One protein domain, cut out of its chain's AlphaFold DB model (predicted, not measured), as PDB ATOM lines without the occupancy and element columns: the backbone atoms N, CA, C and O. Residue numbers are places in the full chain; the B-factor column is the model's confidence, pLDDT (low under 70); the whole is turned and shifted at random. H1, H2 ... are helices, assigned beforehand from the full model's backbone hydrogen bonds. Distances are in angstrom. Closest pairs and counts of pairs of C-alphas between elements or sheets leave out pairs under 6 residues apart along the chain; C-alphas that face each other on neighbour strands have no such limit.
ATOM      1  N   PRO A  52      11.512 -20.162  -9.516       94.88
ATOM      2  CA  PRO A  52      11.128 -18.833  -9.037       94.88
ATOM      3  C   PRO A  52      10.190 -18.868  -7.826       94.88
ATOM      4  O   PRO A  52      10.148 -17.908  -7.062       94.88
ATOM      5  N   LYS A  53       9.419 -19.950  -7.643       95.88
ATOM      6  CA  LYS A  53       8.520 -20.083  -6.490       95.88
ATOM      7  C   LYS A  53       9.308 -20.286  -5.201       95.88
ATOM      8  O   LYS A  53       9.046 -19.585  -4.227       95.88
ATOM      9  N   SER A  54      10.266 -21.211  -5.217       97.06
ATOM     10  CA  SER A  54      11.127 -21.462  -4.065       97.06
ATOM     11  C   SER A  54      12.064 -20.289  -3.816       97.06
ATOM     12  O   SER A  54      12.245 -19.939  -2.664       97.06
ATOM     13  N   TRP A  55      12.553 -19.604  -4.858       95.75
ATOM     14  CA  TRP A  55      13.327 -18.362  -4.704       95.75
ATOM     15  C   TRP A  55      12.575 -17.300  -3.898       95.75
ATOM     16  O   TRP A  55      13.108 -16.741  -2.946       95.75
ATOM     17  N   VAL A  56      11.310 -17.042  -4.254       96.69
ATOM     18  CA  VAL A  56      10.479 -16.076  -3.519       96.69
ATOM     19  C   VAL A  56      10.213 -16.556  -2.093       96.69
ATOM     20  O   VAL A  56      10.198 -15.740  -1.181       96.69
ATOM     21  N   LYS A  57      10.009 -17.863  -1.891       96.94
ATOM     22  CA  LYS A  57       9.830 -18.437  -0.552       96.94
ATOM     23  C   LYS A  57      11.103 -18.326   0.297       96.94
ATOM     24  O   LYS A  57      10.995 -18.097   1.490       96.94
ATOM     25  N   TYR A  58      12.278 -18.471  -0.308       95.75
ATOM     26  CA  TYR A  58      13.572 -18.336   0.362       95.75
ATOM     27  C   TYR A  58      13.786 -16.917   0.916       95.75
ATOM     28  O   TYR A  58      14.325 -16.764   1.999       95.75
ATOM     29  N   GLN A  59      13.280 -15.888   0.226       94.31
ATOM     30  CA  GLN A  59      13.286 -14.486   0.687       94.31
ATOM     31  C   GLN A  59      12.025 -14.080   1.476       94.31
ATOM     32  O   GLN A  59      11.797 -12.891   1.695       94.31
ATOM     33  N   ALA A  60      11.157 -15.027   1.856       95.62
ATOM     34  CA  ALA A  60       9.866 -14.699   2.465       95.62
ATOM     35  C   ALA A  60      10.020 -13.852   3.735       95.62
ATOM     36  O   ALA A  60       9.326 -12.847   3.860       95.62
ATOM     37  N   ASP A  61      10.960 -14.216   4.605       94.69
ATOM     38  CA  ASP A  61      11.197 -13.532   5.878       94.69
ATOM     39  C   ASP A  61      11.594 -12.065   5.659       94.69
ATOM     40  O   ASP A  61      11.025 -11.176   6.289       94.69
ATOM     41  N   GLU A  62      12.481 -11.781   4.697       92.50
ATOM     42  CA  GLU A  62      12.846 -10.403   4.335       92.50
ATOM     43  C   GLU A  62      11.627  -9.610   3.852       92.50
ATOM     44  O   GLU A  62      11.415  -8.467   4.255       92.50
ATOM     45  N   TYR A  63      10.779 -10.220   3.016       94.31
ATOM     46  CA  TYR A  63       9.557  -9.571   2.544       94.31
ATOM     47  C   TYR A  63       8.561  -9.310   3.678       94.31
ATOM     48  O   TYR A  63       7.874  -8.287   3.646       94.31
ATOM     49  N   GLU A  64       8.440 -10.220   4.647       95.19
ATOM     50  CA  GLU A  64       7.572 -10.051   5.814       95.19
ATOM     51  C   GLU A  64       8.081  -8.947   6.742       95.19
ATOM     52  O   GLU A  64       7.279  -8.102   7.143       95.19
ATOM     53  N   VAL A  65       9.389  -8.893   7.012       92.25
ATOM     54  CA  VAL A  65      10.023  -7.826   7.807       92.25
ATOM     55  C   VAL A  65       9.813  -6.465   7.146       92.25
ATOM     56  O   VAL A  65       9.237  -5.572   7.768       92.25
ATOM     57  N   ASP A  66      10.126  -6.328   5.856       90.81
ATOM     58  CA  ASP A  66       9.859  -5.101   5.088       90.81
ATOM     59  C   ASP A  66       8.367  -4.730   5.088       90.81
ATOM     60  O   ASP A  66       7.976  -3.558   5.044       90.81
ATOM     61  N   GLY A  67       7.499  -5.743   5.082       92.56
ATOM     62  CA  GLY A  67       6.057  -5.595   5.217       92.56
ATOM     63  C   GLY A  67       5.672  -4.988   6.558       92.56
ATOM     64  O   GLY A  67       4.885  -4.041   6.598       92.56
ATOM     65  N   TYR A  68       6.225  -5.521   7.640       93.00
ATOM     66  CA  TYR A  68       5.988  -5.074   9.005       93.00
ATOM     67  C   TYR A  68       6.470  -3.634   9.213       93.00
ATOM     68  O   TYR A  68       5.669  -2.764   9.561       93.00
ATOM     69  N   GLU A  69       7.733  -3.354   8.876       89.81
ATOM     70  CA  GLU A  69       8.340  -2.017   8.949       89.81
ATOM     71  C   GLU A  69       7.571  -0.991   8.110       89.81
ATOM     72  O   GLU A  69       7.542   0.206   8.421       89.81
ATOM     73  N   SER A  70       6.860  -1.461   7.074       89.75
ATOM     74  CA  SER A  70       6.097  -0.562   6.222       89.75
ATOM     75  C   SER A  70       4.978   0.201   6.939       89.75
ATOM     76  O   SER A  70       4.421   1.160   6.387       89.75
ATOM     77  N   PHE A  71       4.576  -0.262   8.126       89.88
ATOM     78  CA  PHE A  71       3.558   0.382   8.947       89.88
ATOM     79  C   PHE A  71       3.949   1.818   9.316       89.88
ATOM     80  O   PHE A  71       3.144   2.726   9.110       89.88
ATOM     81  N   GLU A  72       5.187   2.024   9.765       85.25
ATOM     82  CA  GLU A  72       5.725   3.345  10.115       85.25
ATOM     83  C   GLU A  72       6.295   4.072   8.892       85.25
ATOM     84  O   GLU A  72       6.210   5.299   8.775       85.25
ATOM     85  N   HIS A  73       6.854   3.315   7.946       80.31
ATOM     86  CA  HIS A  73       7.539   3.864   6.784       80.31
ATOM     87  C   HIS A  73       6.987   3.263   5.492       80.31
ATOM     88  O   HIS A  73       7.234   2.107   5.198       80.31
ATOM     89  N   PRO A  74       6.254   4.000   4.646       72.06
ATOM     90  CA  PRO A  74       5.670   3.403   3.451       72.06
ATOM     91  C   PRO A  74       6.743   2.823   2.516       72.06
ATOM     92  O   PRO A  74       7.861   3.341   2.436       72.06
ATOM     93  N   LEU A  75       6.362   1.788   1.752       69.38
ATOM     94  CA  LEU A  75       7.206   1.158   0.733       69.38
ATOM     95  C   LEU A  75       7.549   2.173  -0.365       69.38
ATOM     96  O   LEU A  75       6.861   2.319  -1.375       69.38
ATOM     97  N   THR A  76       8.633   2.893  -0.142       70.00
ATOM     98  CA  THR A  76       9.187   3.894  -1.043       70.00
ATOM     99  C   THR A  76      10.575   3.435  -1.434       70.00
ATOM    100  O   THR A  76      11.220   2.712  -0.695       70.00
ATOM    101  N   THR A  77      11.092   3.875  -2.576       66.25
ATOM    102  CA  THR A  77      12.491   3.597  -2.942       66.25
ATOM    103  C   THR A  77      13.509   4.353  -2.081       66.25
ATOM    104  O   THR A  77      14.706   4.150  -2.256       66.25
ATOM    105  N   LYS A  78      13.051   5.258  -1.203       67.94
ATOM    106  CA  LYS A  78      13.885   6.231  -0.489       67.94
ATOM    107  C   LYS A  78      14.063   5.926   0.996       67.94
ATOM    108  O   LYS A  78      15.124   6.230   1.521       67.94
ATOM    109  N   MET A  79      13.033   5.399   1.664       61.91
ATOM    110  CA  MET A  79      13.019   5.266   3.130       61.91
ATOM    111  C   MET A  79      13.017   3.812   3.607       61.91
ATOM    112  O   MET A  79      13.659   3.518   4.604       61.91
ATOM    113  N   VAL A  80      12.370   2.904   2.867       62.72
ATOM    114  CA  VAL A  80      12.417   1.452   3.109       62.72
ATOM    115  C   VAL A  80      13.168   0.830   1.944       62.72
ATOM    116  O   VAL A  80      12.922   1.196   0.794       62.72
ATOM    117  N   LYS A  81      14.105  -0.088   2.185       66.38
ATOM    118  CA  LYS A  81      14.722  -0.830   1.080       66.38
ATOM    119  C   LYS A  81      13.616  -1.623   0.391       66.38
ATOM    120  O   LYS A  81      13.222  -2.666   0.863       66.38
ATOM    121  N   ASN A  82      13.083  -1.136  -0.728       76.44
ATOM    122  CA  ASN A  82      12.121  -1.911  -1.500       76.44
ATOM    123  C   ASN A  82      12.855  -3.078  -2.180       76.44
ATOM    124  O   ASN A  82      13.266  -2.970  -3.341       76.44
ATOM    125  N   VAL A  83      13.007  -4.192  -1.463       79.44
ATOM    126  CA  VAL A  83      13.649  -5.429  -1.941       79.44
ATOM    127  C   VAL A  83      12.980  -5.981  -3.202       79.44
ATOM    128  O   VAL A  83      13.613  -6.609  -4.049       79.44
ATOM    129  N   MET A  84      11.702  -5.656  -3.418       88.00
ATOM    130  CA  MET A  84      10.941  -6.084  -4.587       88.00
ATOM    131  C   MET A  84      11.165  -5.218  -5.841       88.00
ATOM    132  O   MET A  84      10.687  -5.581  -6.925       88.00
ATOM    133  N   ALA A  85      11.879  -4.088  -5.744       86.12
ATOM    134  CA  ALA A  85      12.048  -3.137  -6.848       86.12
ATOM    135  C   ALA A  85      12.757  -3.752  -8.065       86.12
ATOM    136  O   ALA A  85      12.379  -3.474  -9.205       86.12
ATOM    137  N   LYS A  86      13.738  -4.629  -7.822       85.94
ATOM    138  CA  LYS A  86      14.499  -5.328  -8.869       85.94
ATOM    139  C   LYS A  86      13.844  -6.638  -9.323       85.94
ATOM    140  O   LYS A  86      14.287  -7.234 -10.300       85.94
ATOM    141  N   LEU A  87      12.773  -7.088  -8.660       90.06
ATOM    142  CA  LEU A  87      12.102  -8.333  -9.030       90.06
ATOM    143  C   LEU A  87      11.275  -8.167 -10.315       90.06
ATOM    144  O   LEU A  87      10.488  -7.218 -10.413       90.06
ATOM    145  N   PRO A  88      11.351  -9.132 -11.248       92.88
ATOM    146  CA  PRO A  88      10.398  -9.267 -12.345       92.88
ATOM    147  C   PRO A  88       8.943  -9.389 -11.859       92.88
ATOM    148  O   PRO A  88       8.671  -9.866 -10.754       92.88
ATOM    149  N   SER A  89       7.986  -8.994 -12.707       93.19
ATOM    150  CA  SER A  89       6.555  -8.882 -12.356       93.19
ATOM    151  C   SER A  89       5.945 -10.163 -11.764       93.19
ATOM    152  O   SER A  89       5.170 -10.106 -10.806       93.19
ATOM    153  N   ASN A  90       6.313 -11.335 -12.290       92.25
ATOM    154  CA  ASN A  90       5.834 -12.628 -11.795       92.25
ATOM    155  C   ASN A  90       6.283 -12.899 -10.348       92.25
ATOM    156  O   ASN A  90       5.449 -13.235  -9.510       92.25
ATOM    157  N   LYS A  91       7.569 -12.694 -10.040       94.81
ATOM    158  CA  LYS A  91       8.127 -12.872  -8.690       94.81
ATOM    159  C   LYS A  91       7.601 -11.819  -7.729       94.81
ATOM    160  O   LYS A  91       7.163 -12.162  -6.638       94.81
ATOM    161  N   ARG A  92       7.538 -10.556  -8.166       94.75
ATOM    162  CA  ARG A  92       6.984  -9.452  -7.372       94.75
ATOM    163  C   ARG A  92       5.556  -9.745  -6.918       94.75
ATOM    164  O   ARG A  92       5.223  -9.538  -5.759       94.75
ATOM    165  N   ARG A  93       4.711 -10.285  -7.801       94.56
ATOM    166  CA  ARG A  93       3.335 -10.682  -7.455       94.56
ATOM    167  C   ARG A  93       3.283 -11.724  -6.337       94.56
ATOM    168  O   ARG A  93       2.367 -11.687  -5.519       94.56
ATOM    169  N   MET A  94       4.229 -12.660  -6.327       96.19
ATOM    170  CA  MET A  94       4.334 -13.673  -5.280       96.19
ATOM    171  C   MET A  94       4.867 -13.069  -3.973       96.19
ATOM    172  O   MET A  94       4.232 -13.248  -2.939       96.19
ATOM    173  N   ALA A  95       5.953 -12.292  -4.043       96.00
ATOM    174  CA  ALA A  95       6.578 -11.610  -2.906       96.00
ATOM    175  C   ALA A  95       5.605 -10.670  -2.172       96.00
ATOM    176  O   ALA A  95       5.549 -10.652  -0.946       96.00
ATOM    177  N   MET A  96       4.729  -9.981  -2.915       95.38
ATOM    178  CA  MET A  96       3.698  -9.102  -2.348       95.38
ATOM    179  C   MET A  96       2.751  -9.795  -1.357       95.38
ATOM    180  O   MET A  96       2.100  -9.106  -0.575       95.38
ATOM    181  N   ARG A  97       2.619 -11.128  -1.391       96.38
ATOM    182  CA  ARG A  97       1.799 -11.863  -0.415       96.38
ATOM    183  C   ARG A  97       2.435 -11.829   0.975       96.38
ATOM    184  O   ARG A  97       1.742 -11.483   1.924       96.38
ATOM    185  N   TYR A  98       3.733 -12.110   1.048       96.88
ATOM    186  CA  TYR A  98       4.537 -12.066   2.270       96.88
ATOM    187  C   TYR A  98       4.610 -10.640   2.824       96.88
ATOM    188  O   TYR A  98       4.229 -10.388   3.961       96.88
ATOM    189  N   TRP A  99       4.895  -9.664   1.959       95.19
ATOM    190  CA  TRP A  99       4.896  -8.252   2.352       95.19
ATOM    191  C   TRP A  99       3.559  -7.780   2.949       95.19
ATOM    192  O   TRP A  99       3.514  -7.098   3.974       95.19
ATOM    193  N   ARG A 100       2.426  -8.173   2.350       95.19
ATOM    194  CA  ARG A 100       1.100  -7.841   2.901       95.19
ATOM    195  C   ARG A 100       0.829  -8.540   4.232       95.19
ATOM    196  O   ARG A 100       0.124  -7.960   5.056       95.19
ATOM    197  N   ALA A 101       1.345  -9.753   4.432       96.88
ATOM    198  CA  ALA A 101       1.208 -10.482   5.689       96.88
ATOM    199  C   ALA A 101       1.926  -9.741   6.825       96.88
ATOM    200  O   ALA A 101       1.277  -9.411   7.818       96.88
ATOM    201  N   GLY A 102       3.191  -9.358   6.620       95.44
ATOM    202  CA  GLY A 102       3.957  -8.551   7.575       95.44
ATOM    203  C   GLY A 102       3.263  -7.234   7.929       95.44
ATOM    204  O   GLY A 102       3.026  -6.943   9.101       95.44
ATOM    205  N   ARG A 103       2.796  -6.486   6.917       94.38
ATOM    206  CA  ARG A 103       2.048  -5.233   7.140       94.38
ATOM    207  C   ARG A 103       0.761  -5.451   7.935       94.38
ATOM    208  O   ARG A 103       0.398  -4.637   8.781       94.38
ATOM    209  N   THR A 104       0.039  -6.529   7.640       96.50
ATOM    210  CA  THR A 104      -1.202  -6.871   8.347       96.50
ATOM    211  C   THR A 104      -0.920  -7.235   9.803       96.50
ATOM    212  O   THR A 104      -1.697  -6.850  10.675       96.50
ATOM    213  N   CYS A 105       0.194  -7.925  10.074       96.75
ATOM    214  CA  CYS A 105       0.653  -8.219  11.428       96.75
ATOM    215  C   CYS A 105       0.863  -6.924  12.229       96.75
ATOM    216  O   CYS A 105       0.183  -6.730  13.236       96.75
ATOM    217  N   ALA A 106       1.667  -5.990  11.706       95.25
ATOM    218  CA  ALA A 106       1.921  -4.693  12.340       95.25
ATOM    219  C   ALA A 106       0.626  -3.909  12.634       95.25
ATOM    220  O   ALA A 106       0.416  -3.420  13.743       95.25
ATOM    221  N   ILE A 107      -0.303  -3.852  11.670       95.19
ATOM    222  CA  ILE A 107      -1.609  -3.194  11.859       95.19
ATOM    223  C   ILE A 107      -2.410  -3.852  12.992       95.19
ATOM    224  O   ILE A 107      -3.070  -3.161  13.769       95.19
ATOM    225  N   ASN A 108      -2.411  -5.183  13.071       96.19
ATOM    226  CA  ASN A 108      -3.162  -5.906  14.094       96.19
ATOM    227  C   ASN A 108      -2.548  -5.745  15.486       96.19
ATOM    228  O   ASN A 108      -3.293  -5.677  16.460       96.19
ATOM    229  N   GLU A 109      -1.223  -5.680  15.594       96.00
ATOM    230  CA  GLU A 109      -0.535  -5.401  16.856       96.00
ATOM    231  C   GLU A 109      -0.827  -3.985  17.348       96.00
ATOM    232  O   GLU A 109      -1.249  -3.823  18.492       96.00
ATOM    233  N   ALA A 110      -0.741  -2.986  16.465       93.44
ATOM    234  CA  ALA A 110      -1.096  -1.609  16.791       93.44
ATOM    235  C   ALA A 110      -2.547  -1.486  17.297       93.44
ATOM    236  O   ALA A 110      -2.811  -0.790  18.272       93.44
ATOM    237  N   LYS A 111      -3.492  -2.223  16.694       93.38
ATOM    238  CA  LYS A 111      -4.898  -2.267  17.142       93.38
ATOM    239  C   LYS A 111      -5.111  -2.914  18.511       93.38
ATOM    240  O   LYS A 111      -6.152  -2.681  19.104       93.38
ATOM    241  N   LYS A 112      -4.207  -3.785  18.969       92.44
ATOM    242  CA  LYS A 112      -4.301  -4.418  20.298       92.44
ATOM    243  C   LYS A 112      -3.715  -3.539  21.404       92.44
ATOM    244  O   LYS A 112      -3.996  -3.791  22.570       92.44
ATOM    245  N   GLN A 113      -2.852  -2.589  21.042       82.25
ATOM    246  CA  GLN A 113      -2.150  -1.704  21.977       82.25
ATOM    247  C   GLN A 113      -2.879  -0.374  22.224       82.25
ATOM    248  O   GLN A 113      -2.571   0.294  23.210       82.25
ATOM    249  N   GLY A 114      -3.806   0.011  21.341       64.00
ATOM    250  CA  GLY A 114      -4.700   1.167  21.502       64.00
ATOM    251  C   GLY A 114      -6.087   0.767  21.982       64.00
ATOM    252  O   GLY A 114      -6.732   1.627  22.615       64.00
TER     253      GLY A 114
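AT A GLANCE: This is residues 52 to 114 of the 114 residues of an uncharacterized protein of Vibrio tasmaniensis (UniProt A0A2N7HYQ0). One long helix, H3, forms the long axis, with two short helices, H1 then H2, packed one after the other along it, and a long loop, residues 70 to 88, leading back to its start. The printed part has 63 residues, with three named helices in the order H1, H2, H3 and no named strand: all helix. It is compact, with a radius of gyration of the C-alphas of 12.0 A, yet elongated, spanning 40 by 25 by 14 A.

IN THESE COORDINATES: H3, residues 89 to 113, is 36.1 A long and ends at C-alpha 113 (-2.150, -1.704, 21.977). H1, residues 52 to 58, begins at C-alpha 52 (11.128, -18.833, -9.037). H2 is residues 60 to 69, 14.3 A long.

HOW THE PARTS SIT: H3 has a kink of 28 degrees near residue 96. With residues 95 to 106 alone it touches H2, at a steep tilt of 46 degrees, the same way; the closest C-alphas, of Gly 67 and Trp 99, are 4.1 A apart. With residues 91 to 95 alone it touches H1, at a shallow tilt of 31 degrees, the same way; the closest C-alphas, of Val 56 and Ala 95, are 6.0 A apart. H1 and H2 meet only through their link. Every O i to N i+4 pair is within hydrogen-bond range in H1 and H2, and 19 of 21 in H3.

THE WHOLE: The C-alphas farthest apart, of Pro 52 and Gly 114, are 39.8 A apart. The printed part has no cut. The link from H1 to H2 is tight; that from H2 to H3 is long. The pLDDT is under 70 at residues 75, 77 to 81 and 114.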